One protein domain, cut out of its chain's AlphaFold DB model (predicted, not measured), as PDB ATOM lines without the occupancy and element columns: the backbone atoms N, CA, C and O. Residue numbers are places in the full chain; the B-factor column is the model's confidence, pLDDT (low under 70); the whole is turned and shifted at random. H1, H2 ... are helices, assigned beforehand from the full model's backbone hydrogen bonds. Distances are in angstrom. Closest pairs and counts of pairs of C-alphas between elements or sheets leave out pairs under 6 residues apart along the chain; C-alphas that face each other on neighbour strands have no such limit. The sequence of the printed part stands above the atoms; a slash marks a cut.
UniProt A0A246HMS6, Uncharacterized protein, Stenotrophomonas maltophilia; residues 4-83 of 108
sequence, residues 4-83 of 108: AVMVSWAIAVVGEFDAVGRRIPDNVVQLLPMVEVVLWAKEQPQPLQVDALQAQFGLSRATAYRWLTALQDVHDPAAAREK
ATOM      1  N   ALA A   4     109.916 112.749  74.741       85.56
ATOM      2  CA  ALA A   4     110.676 113.881  75.279       85.56
ATOM      3  C   ALA A   4     109.813 114.819  76.146       85.56
ATOM      4  O   ALA A   4     110.240 115.209  77.224       85.56
ATOM      5  N   VAL A   5     108.572 115.112  75.731       86.81
ATOM      6  CA  VAL A   5     107.632 115.912  76.543       86.81
ATOM      7  C   VAL A   5     107.292 115.196  77.853       86.81
ATOM      8  O   VAL A   5     107.195 115.840  78.892       86.81
ATOM      9  N   MET A   6     107.163 113.865  77.833       89.06
ATOM     10  CA  MET A   6     106.947 113.074  79.053       89.06
ATOM     11  C   MET A   6     108.150 113.124  80.005       89.06
ATOM     12  O   MET A   6     107.956 113.163  81.215       89.06
ATOM     13  N   VAL A   7     109.378 113.157  79.476       89.06
ATOM     14  CA  VAL A   7     110.596 113.331  80.282       89.06
ATOM     15  C   VAL A   7     110.640 114.729  80.900       89.06
ATOM     16  O   VAL A   7     110.824 114.838  82.107       89.06
ATOM     17  N   SER A   8     110.383 115.790  80.127       87.50
ATOM     18  CA  SER A   8     110.296 117.157  80.670       87.50
ATOM     19  C   SER A   8     109.208 117.286  81.743       87.50
ATOM     20  O   SER A   8     109.424 117.917  82.777       87.50
ATOM     21  N   TRP A   9     108.066 116.619  81.558       90.31
ATOM     22  CA  TRP A   9     107.012 116.555  82.573       90.31
ATOM     23  C   TRP A   9     107.484 115.838  83.842       90.31
ATOM     24  O   TRP A   9     107.258 116.334  84.945       90.31
ATOM     25  N   ALA A  10     108.177 114.706  83.703       91.44
ATOM     26  CA  ALA A  10     108.705 113.959  84.838       91.44
ATOM     27  C   ALA A  10     109.763 114.763  85.613       91.44
ATOM     28  O   ALA A  10     109.754 114.730  86.842       91.44
ATOM     29  N   ILE A  11     110.612 115.541  84.927       89.94
ATOM     30  CA  ILE A  11     111.567 116.463  85.567       89.94
ATOM     31  C   ILE A  11     110.820 117.508  86.397       89.94
ATOM     32  O   ILE A  11     111.150 117.712  87.564       89.94
ATOM     33  N   ALA A  12     109.775 118.126  85.835       89.25
ATOM     34  CA  ALA A  12     108.969 119.104  86.558       89.25
ATOM     35  C   ALA A  12     108.328 118.496  87.817       89.25
ATOM     36  O   ALA A  12     108.384 119.114  88.878       89.25
ATOM     37  N   VAL A  13     107.767 117.284  87.720       88.81
ATOM     38  CA  VAL A  13     107.179 116.571  88.865       88.81
ATOM     39  C   VAL A  13     108.231 116.264  89.926       88.81
ATOM     40  O   VAL A  13     108.022 116.613  91.083       88.81
ATOM     41  N   VAL A  14     109.362 115.655  89.559       91.25
ATOM     42  CA  VAL A  14     110.445 115.336  90.509       91.25
ATOM     43  C   VAL A  14     110.950 116.602  91.204       91.25
ATOM     44  O   VAL A  14     111.089 116.605  92.426       91.25
ATOM     45  N   GLY A  15     111.115 117.693  90.457       89.12
ATOM     46  CA  GLY A  15     111.544 118.975  91.006       89.12
ATOM     47  C   GLY A  15     110.579 119.578  92.029       89.12
ATOM     48  O   GLY A  15     111.035 120.191  92.989       89.12
ATOM     49  N   GLU A  16     109.263 119.385  91.886       88.12
ATOM     50  CA  GLU A  16     108.296 119.838  92.905       88.12
ATOM     51  C   GLU A  16     108.479 119.091  94.230       88.12
ATOM     52  O   GLU A  16     108.393 119.693  95.299       88.12
ATOM     53  N   PHE A  17     108.758 117.786  94.173       88.75
ATOM     54  CA  PHE A  17     109.032 116.984  95.366       88.75
ATOM     55  C   PHE A  17     110.361 117.385  96.017       88.75
ATOM     56  O   PHE A  17     110.402 117.583  97.236       88.75
ATOM     57  N   ASP A  18     111.409 117.583  95.213       87.88
ATOM     58  CA  ASP A  18     112.705 118.065  95.698       87.88
ATOM     59  C   ASP A  18     112.582 119.436  96.383       87.88
ATOM     60  O   ASP A  18     113.137 119.636  97.463       87.88
ATOM     61  N   ALA A  19     111.818 120.365  95.794       85.62
ATOM     62  CA  ALA A  19     111.643 121.725  96.308       85.62
ATOM     63  C   ALA A  19     111.006 121.764  97.706       85.62
ATOM     64  O   ALA A  19     111.310 122.652  98.503       85.62
ATOM     65  N   VAL A  20     110.151 120.789  98.031       89.06
ATOM     66  CA  VAL A  20     109.543 120.642  99.366       89.06
ATOM     67  C   VAL A  20     110.305 119.663 100.269       89.06
ATOM     68  O   VAL A  20     109.805 119.296 101.335       89.06
ATOM     69  N   GLY A  21     111.494 119.211  99.851       86.50
ATOM     70  CA  GLY A  21     112.346 118.286 100.601       86.50
ATOM     71  C   GLY A  21     111.734 116.896 100.790       86.50
ATOM     72  O   GLY A  21     112.034 116.217 101.775       86.50
ATOM     73  N   ARG A  22     110.836 116.473  99.893       87.25
ATOM     74  CA  ARG A  22     110.161 115.171  99.968       87.25
ATOM     75  C   ARG A  22     110.700 114.219  98.915       87.25
ATOM     76  O   ARG A  22     110.954 114.591  97.779       87.25
ATOM     77  N   ARG A  23     110.777 112.943  99.282       86.56
ATOM     78  CA  ARG A  23     111.015 111.855  98.335       86.56
ATOM     79  C   ARG A  23     109.687 111.402  97.726       86.56
ATOM     80  O   ARG A  23     108.680 111.332  98.432       86.56
ATOM     81  N   ILE A  24     109.692 111.058  96.438       86.38
ATOM     82  CA  ILE A  24     108.555 110.380  95.804       86.38
ATOM     83  C   ILE A  24     108.464 108.959  96.382       86.38
ATOM     84  O   ILE A  24     109.461 108.238  96.339       86.38
ATOM     85  N   PRO A  25     107.311 108.536  96.926       88.00
ATOM     86  CA  PRO A  25     107.140 107.172  97.417       88.00
ATOM     87  C   PRO A  25     107.360 106.134  96.306       88.00
ATOM     88  O   PRO A  25     106.854 106.311  95.197       88.00
ATOM     89  N   ASP A  26     108.055 105.032  96.595       86.12
ATOM     90  CA  ASP A  26     108.434 104.036  95.575       86.12
ATOM     91  C   ASP A  26     107.212 103.407  94.877       86.12
ATOM     92  O   ASP A  26     107.228 103.154  93.673       86.12
ATOM     93  N   ASN A  27     106.098 103.237  95.601       86.81
ATOM     94  CA  ASN A  27     104.832 102.767  95.031       86.81
ATOM     95  C   ASN A  27     104.204 103.769  94.046       86.81
ATOM     96  O   ASN A  27     103.413 103.373  93.198       86.81
ATOM     97  N   VAL A  28     104.530 105.058  94.161       84.12
ATOM     98  CA  VAL A  28     104.082 106.109  93.237       84.12
ATOM     99  C   VAL A  28     105.016 106.196  92.034       84.12
ATOM    100  O   VAL A  28     104.529 106.382  90.923       84.12
ATOM    101  N   VAL A  29     106.329 106.002  92.214       85.69
ATOM    102  CA  VAL A  29     107.311 106.003  91.110       85.69
ATOM    103  C   VAL A  29     106.894 105.042  89.995       85.69
ATOM    104  O   VAL A  29     106.909 105.424  88.830       85.69
ATOM    105  N   GLN A  30     106.429 103.840  90.347       82.25
ATOM    106  CA  GLN A  30     105.976 102.827  89.382       82.25
ATOM    107  C   GLN A  30     104.721 103.228  88.591       82.25
ATOM    108  O   GLN A  30     104.450 102.674  87.529       82.25
ATOM    109  N   LEU A  31     103.937 104.175  89.110       85.81
ATOM    110  CA  LEU A  31     102.695 104.640  88.492       85.81
ATOM    111  C   LEU A  31     102.914 105.864  87.598       85.81
ATOM    112  O   LEU A  31     102.042 106.193  86.790       85.81
ATOM    113  N   LEU A  32     104.046 106.556  87.747       85.88
ATOM    114  CA  LEU A  32     104.326 107.794  87.034       85.88
ATOM    115  C   LEU A  32     105.273 107.535  85.853       85.88
ATOM    116  O   LEU A  32     106.407 107.095  86.044       85.88
ATOM    117  N   PRO A  33     104.851 107.847  84.616       86.56
ATOM    118  CA  PRO A  33     105.673 107.598  83.443       86.56
ATOM    119  C   PRO A  33     106.968 108.413  83.502       86.56
ATOM    120  O   PRO A  33     106.944 109.601  83.808       86.56
ATOM    121  N   MET A  34     108.090 107.784  83.143       91.12
ATOM    122  CA  MET A  34     109.413 108.417  83.014       91.12
ATOM    123  C   MET A  34     110.020 108.975  84.314       91.12
ATOM    124  O   MET A  34     111.131 109.502  84.273       91.12
ATOM    125  N   VAL A  35     109.367 108.828  85.473       92.44
ATOM    126  CA  VAL A  35     109.941 109.272  86.756       92.44
ATOM    127  C   VAL A  35     111.180 108.457  87.109       92.44
ATOM    128  O   VAL A  35     112.183 109.037  87.510       92.44
ATOM    129  N   GLU A  36     111.164 107.144  86.878       92.38
ATOM    130  CA  GLU A  36     112.353 106.299  87.063       92.38
ATOM    131  C   GLU A  36     113.545 106.760  86.208       92.38
ATOM    132  O   GLU A  36     114.679 106.753  86.678       92.38
ATOM    133  N   VAL A  37     113.284 107.238  84.985       93.94
ATOM    134  CA  VAL A  37     114.314 107.727  84.059       93.94
ATOM    135  C   VAL A  37     114.968 108.983  84.622       93.94
ATOM    136  O   VAL A  37     116.191 109.106  84.603       93.94
ATOM    137  N   VAL A  38     114.159 109.901  85.151       94.50
ATOM    138  CA  VAL A  38     114.631 111.152  85.755       94.50
ATOM    139  C   VAL A  38     115.390 110.889  87.054       94.50
ATOM    140  O   VAL A  38     116.464 111.452  87.245       94.50
ATOM    141  N   LEU A  39     114.870 110.022  87.928       93.44
ATOM    142  CA  LEU A  39     115.542 109.665  89.179       93.44
ATOM    143  C   LEU A  39     116.904 109.020  88.908       93.44
ATOM    144  O   LEU A  39     117.904 109.478  89.452       93.44
ATOM    145  N   TRP A  40     116.958 108.049  87.993       95.31
ATOM    146  CA  TRP A  40     118.218 107.443  87.567       95.31
ATOM    147  C   TRP A  40     119.184 108.480  86.980       95.31
ATOM    148  O   TRP A  40     120.363 108.482  87.327       95.31
ATOM    149  N   ALA A  41     118.698 109.386  86.122       94.50
ATOM    150  CA  ALA A  41     119.529 110.397  85.468       94.50
ATOM    151  C   ALA A  41     120.172 111.377  86.463       94.50
ATOM    152  O   ALA A  41     121.312 111.785  86.253       94.50
ATOM    153  N   LYS A  42     119.483 111.720  87.562       92.06
ATOM    154  CA  LYS A  42     120.027 112.576  88.634       92.06
ATOM    155  C   LYS A  42     121.187 111.933  89.394       92.06
ATOM    156  O   LYS A  42     121.980 112.653  89.993       92.06
ATOM    157  N   GLU A  43     121.265 110.606  89.397       93.19
ATOM    158  CA  GLU A  43     122.318 109.841  90.071       93.19
ATOM    159  C   GLU A  43     123.555 109.629  89.183       93.19
ATOM    160  O   GLU A  43     124.584 109.151  89.663       93.19
ATOM    161  N   GLN A  44     123.485 109.976  87.893       93.62
ATOM    162  CA  GLN A  44     124.584 109.753  86.957       93.62
ATOM    163  C   GLN A  44     125.632 110.878  86.991       93.62
ATOM    164  O   GLN A  44     125.293 112.047  87.190       93.62
ATOM    165  N   PRO A  45     126.911 110.560  86.709       88.94
ATOM    166  CA  PRO A  45     127.922 111.572  86.426       88.94
ATOM    167  C   PRO A  45     127.528 112.448  85.230       88.94
ATOM    168  O   PRO A  45     127.058 111.945  84.210       88.94
ATOM    169  N   GLN A  46     127.769 113.757  85.344       85.38
ATOM    170  CA  GLN A  46     127.506 114.719  84.274       85.38
ATOM    171  C   GLN A  46     128.786 115.011  83.463       85.38
ATOM    172  O   GLN A  46     129.862 115.123  84.057       85.38
ATOM    173  N   PRO A  47     128.698 115.183  82.128       88.12
ATOM    174  CA  PRO A  47     127.475 115.159  81.324       88.12
ATOM    175  C   PRO A  47     126.937 113.738  81.100       88.12
ATOM    176  O   PRO A  47     127.698 112.802  80.855       88.12
ATOM    177  N   LEU A  48     125.610 113.600  81.149       91.19
ATOM    178  CA  LEU A  48     124.928 112.337  80.888       91.19
ATOM    179  C   LEU A  48     125.211 111.835  79.464       91.19
ATOM    180  O   LEU A  48     125.035 112.555  78.482       91.19
ATOM    181  N   GLN A  49     125.613 110.571  79.349       92.44
ATOM    182  CA  GLN A  49     126.016 109.976  78.077       92.44
ATOM    183  C   GLN A  49     124.868 109.202  77.423       92.44
ATOM    184  O   GLN A  49     124.139 108.460  78.084       92.44
ATOM    185  N   VAL A  50     124.741 109.321  76.094       94.25
ATOM    186  CA  VAL A  50     123.692 108.624  75.327       94.25
ATOM    187  C   VAL A  50     123.799 107.101  75.463       94.25
ATOM    188  O   VAL A  50     122.780 106.429  75.602       94.25
ATOM    189  N   ASP A  51     125.022 106.568  75.507       95.31
ATOM    190  CA  ASP A  51     125.275 105.128  75.613       95.31
ATOM    191  C   ASP A  51     124.803 104.569  76.962       95.31
ATOM    192  O   ASP A  51     124.258 103.468  77.018       95.31
ATOM    193  N   ALA A  52     124.925 105.354  78.040       93.69
ATOM    194  CA  ALA A  52     124.428 104.978  79.362       93.69
ATOM    195  C   ALA A  52     122.894 104.876  79.374       93.69
ATOM    196  O   ALA A  52     122.345 103.910  79.901       93.69
ATOM    197  N   LEU A  53     122.197 105.817  78.722       93.88
ATOM    198  CA  LEU A  53     120.742 105.751  78.542       93.88
ATOM    199  C   LEU A  53     120.310 104.511  77.752       93.88
ATOM    200  O   LEU A  53     119.325 103.860  78.103       93.88
ATOM    201  N   GLN A  54     121.021 104.206  76.663       96.25
ATOM    202  CA  GLN A  54     120.710 103.040  75.840       96.25
ATOM    203  C   GLN A  54     120.904 101.742  76.618       96.25
ATOM    204  O   GLN A  54     120.029 100.879  76.566       96.25
ATOM    205  N   ALA A  55     122.016 101.622  77.344       94.88
ATOM    206  CA  ALA A  55     122.329 100.445  78.142       94.88
ATOM    207  C   ALA A  55     121.323 100.242  79.283       94.88
ATOM    208  O   ALA A  55     120.866  99.120  79.491       94.88
ATOM    209  N   GLN A  56     120.940 101.316  79.979       96.12
ATOM    210  CA  GLN A  56     120.044 101.229  81.131       96.12
ATOM    211  C   GLN A  56     118.601 100.877  80.743       96.12
ATOM    212  O   GLN A  56     117.969 100.063  81.410       96.12
ATOM    213  N   PHE A  57     118.069 101.493  79.682       93.81
ATOM    214  CA  PHE A  57     116.640 101.407  79.339       93.81
ATOM    215  C   PHE A  57     116.356 100.663  78.024       93.81
ATOM    216  O   PHE A  57     115.216 100.646  77.560       93.81
ATOM    217  N   GLY A  58     117.369 100.070  77.386       93.62
ATOM    218  CA  GLY A  58     117.206  99.308  76.141       93.62
ATOM    219  C   GLY A  58     116.728 100.153  74.953       93.62
ATOM    220  O   GLY A  58     115.981  99.676  74.099       93.62
ATOM    221  N   LEU A  59     117.108 101.433  74.906       92.56
ATOM    222  CA  LEU A  59     116.570 102.395  73.942       92.56
ATOM    223  C   LEU A  59     117.259 102.324  72.578       92.56
ATOM    224  O   LEU A  59     118.480 102.172  72.459       92.56
ATOM    225  N   SER A  60     116.488 102.606  71.524       94.94
ATOM    226  CA  SER A  60     117.072 102.969  70.233       94.94
ATOM    227  C   SER A  60     117.849 104.283  70.341       94.94
ATOM    228  O   SER A  60     117.476 105.187  71.094       94.94
ATOM    229  N   ARG A  61     118.903 104.431  69.530       93.56
ATOM    230  CA  ARG A  61     119.779 105.613  69.550       93.56
ATOM    231  C   ARG A  61     119.006 106.918  69.343       93.56
ATOM    232  O   ARG A  61     119.247 107.904  70.029       93.56
ATOM    233  N   ALA A  62     118.026 106.909  68.438       93.88
ATOM    234  CA  ALA A  62     117.165 108.061  68.183       93.88
ATOM    235  C   ALA A  62     116.306 108.448  69.401       93.88
ATOM    236  O   ALA A  62     116.102 109.635  69.651       93.88
ATOM    237  N   THR A  63     115.807 107.469  70.160       92.19
ATOM    238  CA  THR A  63     115.029 107.727  71.382       92.19
ATOM    239  C   THR A  63     115.931 108.243  72.492       92.19
ATOM    240  O   THR A  63     115.591 109.239  73.126       92.19
ATOM    241  N   ALA A  64     117.108 107.634  72.661       93.69
ATOM    242  CA  ALA A  64     118.089 108.058  73.650       93.69
ATOM    243  C   ALA A  64     118.539 109.511  73.430       93.69
ATOM    244  O   ALA A  64     118.574 110.270  74.388       93.69
ATOM    245  N   TYR A  65     118.778 109.947  72.185       93.94
ATOM    246  CA  TYR A  65     119.075 111.360  71.909       93.94
ATOM    247  C   TYR A  65     117.912 112.295  72.255       93.94
ATOM    248  O   TYR A  65     118.134 113.339  72.860       93.94
ATOM    249  N   ARG A  66     116.669 111.924  71.914       91.31
ATOM    250  CA  ARG A  66     115.488 112.738  72.259       91.31
ATOM    251  C   ARG A  66     115.322 112.879  73.771       91.31
ATOM    252  O   ARG A  66     114.955 113.952  74.237       91.31
ATOM    253  N   TRP A  67     115.572 111.806  74.520       93.94
ATOM    254  CA  TRP A  67     115.533 111.834  75.982       93.94
ATOM    255  C   TRP A  67     116.692 112.640  76.548       93.94
ATOM    256  O   TRP A  67     116.466 113.467  77.419       93.94
ATOM    257  N   LEU A  68     117.900 112.469  76.010       93.62
ATOM    258  CA  LEU A  68     119.082 113.202  76.445       93.62
ATOM    259  C   LEU A  68     118.884 114.718  76.329       93.62
ATOM    260  O   LEU A  68     119.211 115.435  77.265       93.62
ATOM    261  N   THR A  69     118.288 115.209  75.236       91.00
ATOM    262  CA  THR A  69     117.955 116.638  75.086       91.00
ATOM    263  C   THR A  69     117.000 117.142  76.170       91.00
ATOM    264  O   THR A  69     117.153 118.265  76.636       91.00
ATOM    265  N   ALA A  70     116.021 116.337  76.591       89.00
ATOM    266  CA  ALA A  70     115.120 116.713  77.681       89.00
ATOM    267  C   ALA A  70     115.807 116.621  79.058       89.00
ATOM    268  O   ALA A  70     115.593 117.474  79.911       89.00
ATOM    269  N   LEU A  71     116.675 115.624  79.260       93.31
ATOM    270  CA  LEU A  71     117.427 115.405  80.502       93.31
ATOM    271  C   LEU A  71     118.560 116.416  80.729       93.31
ATOM    272  O   LEU A  71     119.136 116.434  81.811       93.31
ATOM    273  N   GLN A  72     118.867 117.284  79.764       89.19
ATOM    274  CA  GLN A  72     119.766 118.421  79.997       89.19
ATOM    275  C   GLN A  72     119.268 119.319  81.138       89.19
ATOM    276  O   GLN A  72     120.084 119.854  81.883       89.19
ATOM    277  N   ASP A  73     117.949 119.407  81.330       88.06
ATOM    278  CA  ASP A  73     117.345 120.202  82.400       88.06
ATOM    279  C   ASP A  73     117.063 119.370  83.662       88.06
ATOM    280  O   ASP A  73     116.284 119.786  84.510       88.06
ATOM    281  N   VAL A  74     117.637 118.169  83.818       89.81
ATOM    282  CA  VAL A  74     117.272 117.254  84.922       89.81
ATOM    283  C   VAL A  74     117.478 117.864  86.320       89.81
ATOM    284  O   VAL A  74     116.811 117.473  87.278       89.81
ATOM    285  N   HIS A  75     118.371 118.852  86.434       86.12
ATOM    286  CA  HIS A  75     118.623 119.624  87.654       86.12
ATOM    287  C   HIS A  75     118.003 121.035  87.631       86.12
ATOM    288  O   HIS A  75     118.152 121.773  88.602       86.12
ATOM    289  N   ASP A  76     117.301 121.402  86.557       86.88
ATOM    290  CA  ASP A  76     116.589 122.670  86.392       86.88
ATOM    291  C   ASP A  76     115.100 122.414  86.083       86.88
ATOM    292  O   ASP A  76     114.656 122.407  84.928       86.88
ATOM    293  N   PRO A  77     114.280 122.200  87.126       83.31
ATOM    294  CA  PRO A  77     112.862 121.936  86.938       83.31
ATOM    295  C   PRO A  77     112.078 123.143  86.407       83.31
ATOM    296  O   PRO A  77     110.956 122.949  85.937       83.31
ATOM    297  N   ALA A  78     112.619 124.366  86.470       83.19
ATOM    298  CA  ALA A  78     111.980 125.545  85.890       83.19
ATOM    299  C   ALA A  78     112.123 125.525  84.363       83.19
ATOM    300  O   ALA A  78     111.111 125.589  83.663       83.19
ATOM    301  N   ALA A  79     113.339 125.298  83.854       86.12
ATOM    302  CA  ALA A  79     113.586 125.139  82.419       86.12
ATOM    303  C   ALA A  79     112.778 123.975  81.815       86.12
ATOM    304  O   ALA A  79     112.224 124.085  80.719       86.12
ATOM    305  N   ALA A  80     112.629 122.871  82.556       85.44
ATOM    306  CA  ALA A  80     111.809 121.745  82.114       85.44
ATOM    307  C   ALA A  80     110.314 122.098  81.980       85.44
ATOM    308  O   ALA A  80     109.642 121.573  81.086       85.44
ATOM    309  N   ARG A  81     109.783 122.992  82.831       83.75
ATOM    310  CA  ARG A  81     108.383 123.458  82.760       83.75
ATOM    311  C   ARG A  81     108.127 124.324  81.536       83.75
ATOM    312  O   ARG A  81     107.072 124.183  80.932       83.75
ATOM    313  N   GLU A  82     109.081 125.161  81.138       86.12
ATOM    314  CA  GLU A  82     108.958 126.010  79.941       86.12
ATOM    315  C   GLU A  82     108.824 125.192  78.647       86.12
ATOM    316  O   GLU A  82     108.246 125.653  77.665       86.12
ATOM    317  N   LYS A  83     109.324 123.950  78.646       82.75
ATOM    318  CA  LYS A  83     109.225 123.016  77.513       82.75
ATOM    319  C   LYS A  83     107.898 122.251  77.473       82.75
ATOM    320  O   LYS A  83     107.660 121.487  76.530       82.75
TER     321      LYS A  83
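What this domain is: This is residues 4 to 83 of the 108 residues of an uncharacterized protein of Stenotrophomonas maltophilia (UniProt A0A246HMS6). The longest helix, H1, makes the middle, with H3 packed crosswise on one side of it and short H6 on another. H5 packs beside the first part of H1 and meets H4 crosswise, while tiny H2 lies out at the rim, between H1 and H3 along the chain. The printed part has 80 residues with six named helices, H1 to H6 in order, and no named strand; its class is all helix. It is compact, with a radius of gyration of the C-alphas of 11.9 A, and spans 34 by 27 by 22 A.

How they stand to each other: The hub is H1, residues 4 to 19. With residues 7 to 14 alone it touches H3, residues 35 to 42, only just about perpendicular at 72 degrees; the closest C-alphas, of Ala 10 and Val 35, are 5.2 A apart. With residues 4 to 11 alone it touches H5, residues 61 to 71, the same way at a shallow tilt of 33 degrees, only just short of steep; the closest C-alphas are those of Ala 4 and Trp 67, 5.3 A. H6, residues 77 to 82, touches H1 at a steep tilt of 42 degrees, opposite ways, closest at C-alphas 12 and 77, 4.8 A. H4, residues 50 to 57, touches H5 about perpendicular at 82 degrees, closest at C-alphas 50 and 64, 5.9 A. H2, residues 26 to 29, is close to H3 but not clearly touching, C-alphas 29 and 35 being 6.0 A apart. Every O i to N i+4 pair is within hydrogen-bond range in H1, H3, H4 and H6, and 6 of 7 in H5; H2 is too short for one.

Where its parts are: H1 starts at C-alpha 4 (110.676, 113.881, 75.279) and is 22.5 A long; H2 measures 5.0 A, H3 10.8 A, H4 10.9 A and H5 14.9 A. H6, 9.0 A, ends at C-alpha 82 (108.958, 126.010, 79.941).

The domain as a whole: The C-alphas farthest apart, of Val 20 and Arg 61, are 34.9 A apart. The printed part has no cut, no link is long, and no printed residue is under 70 in pLDDT.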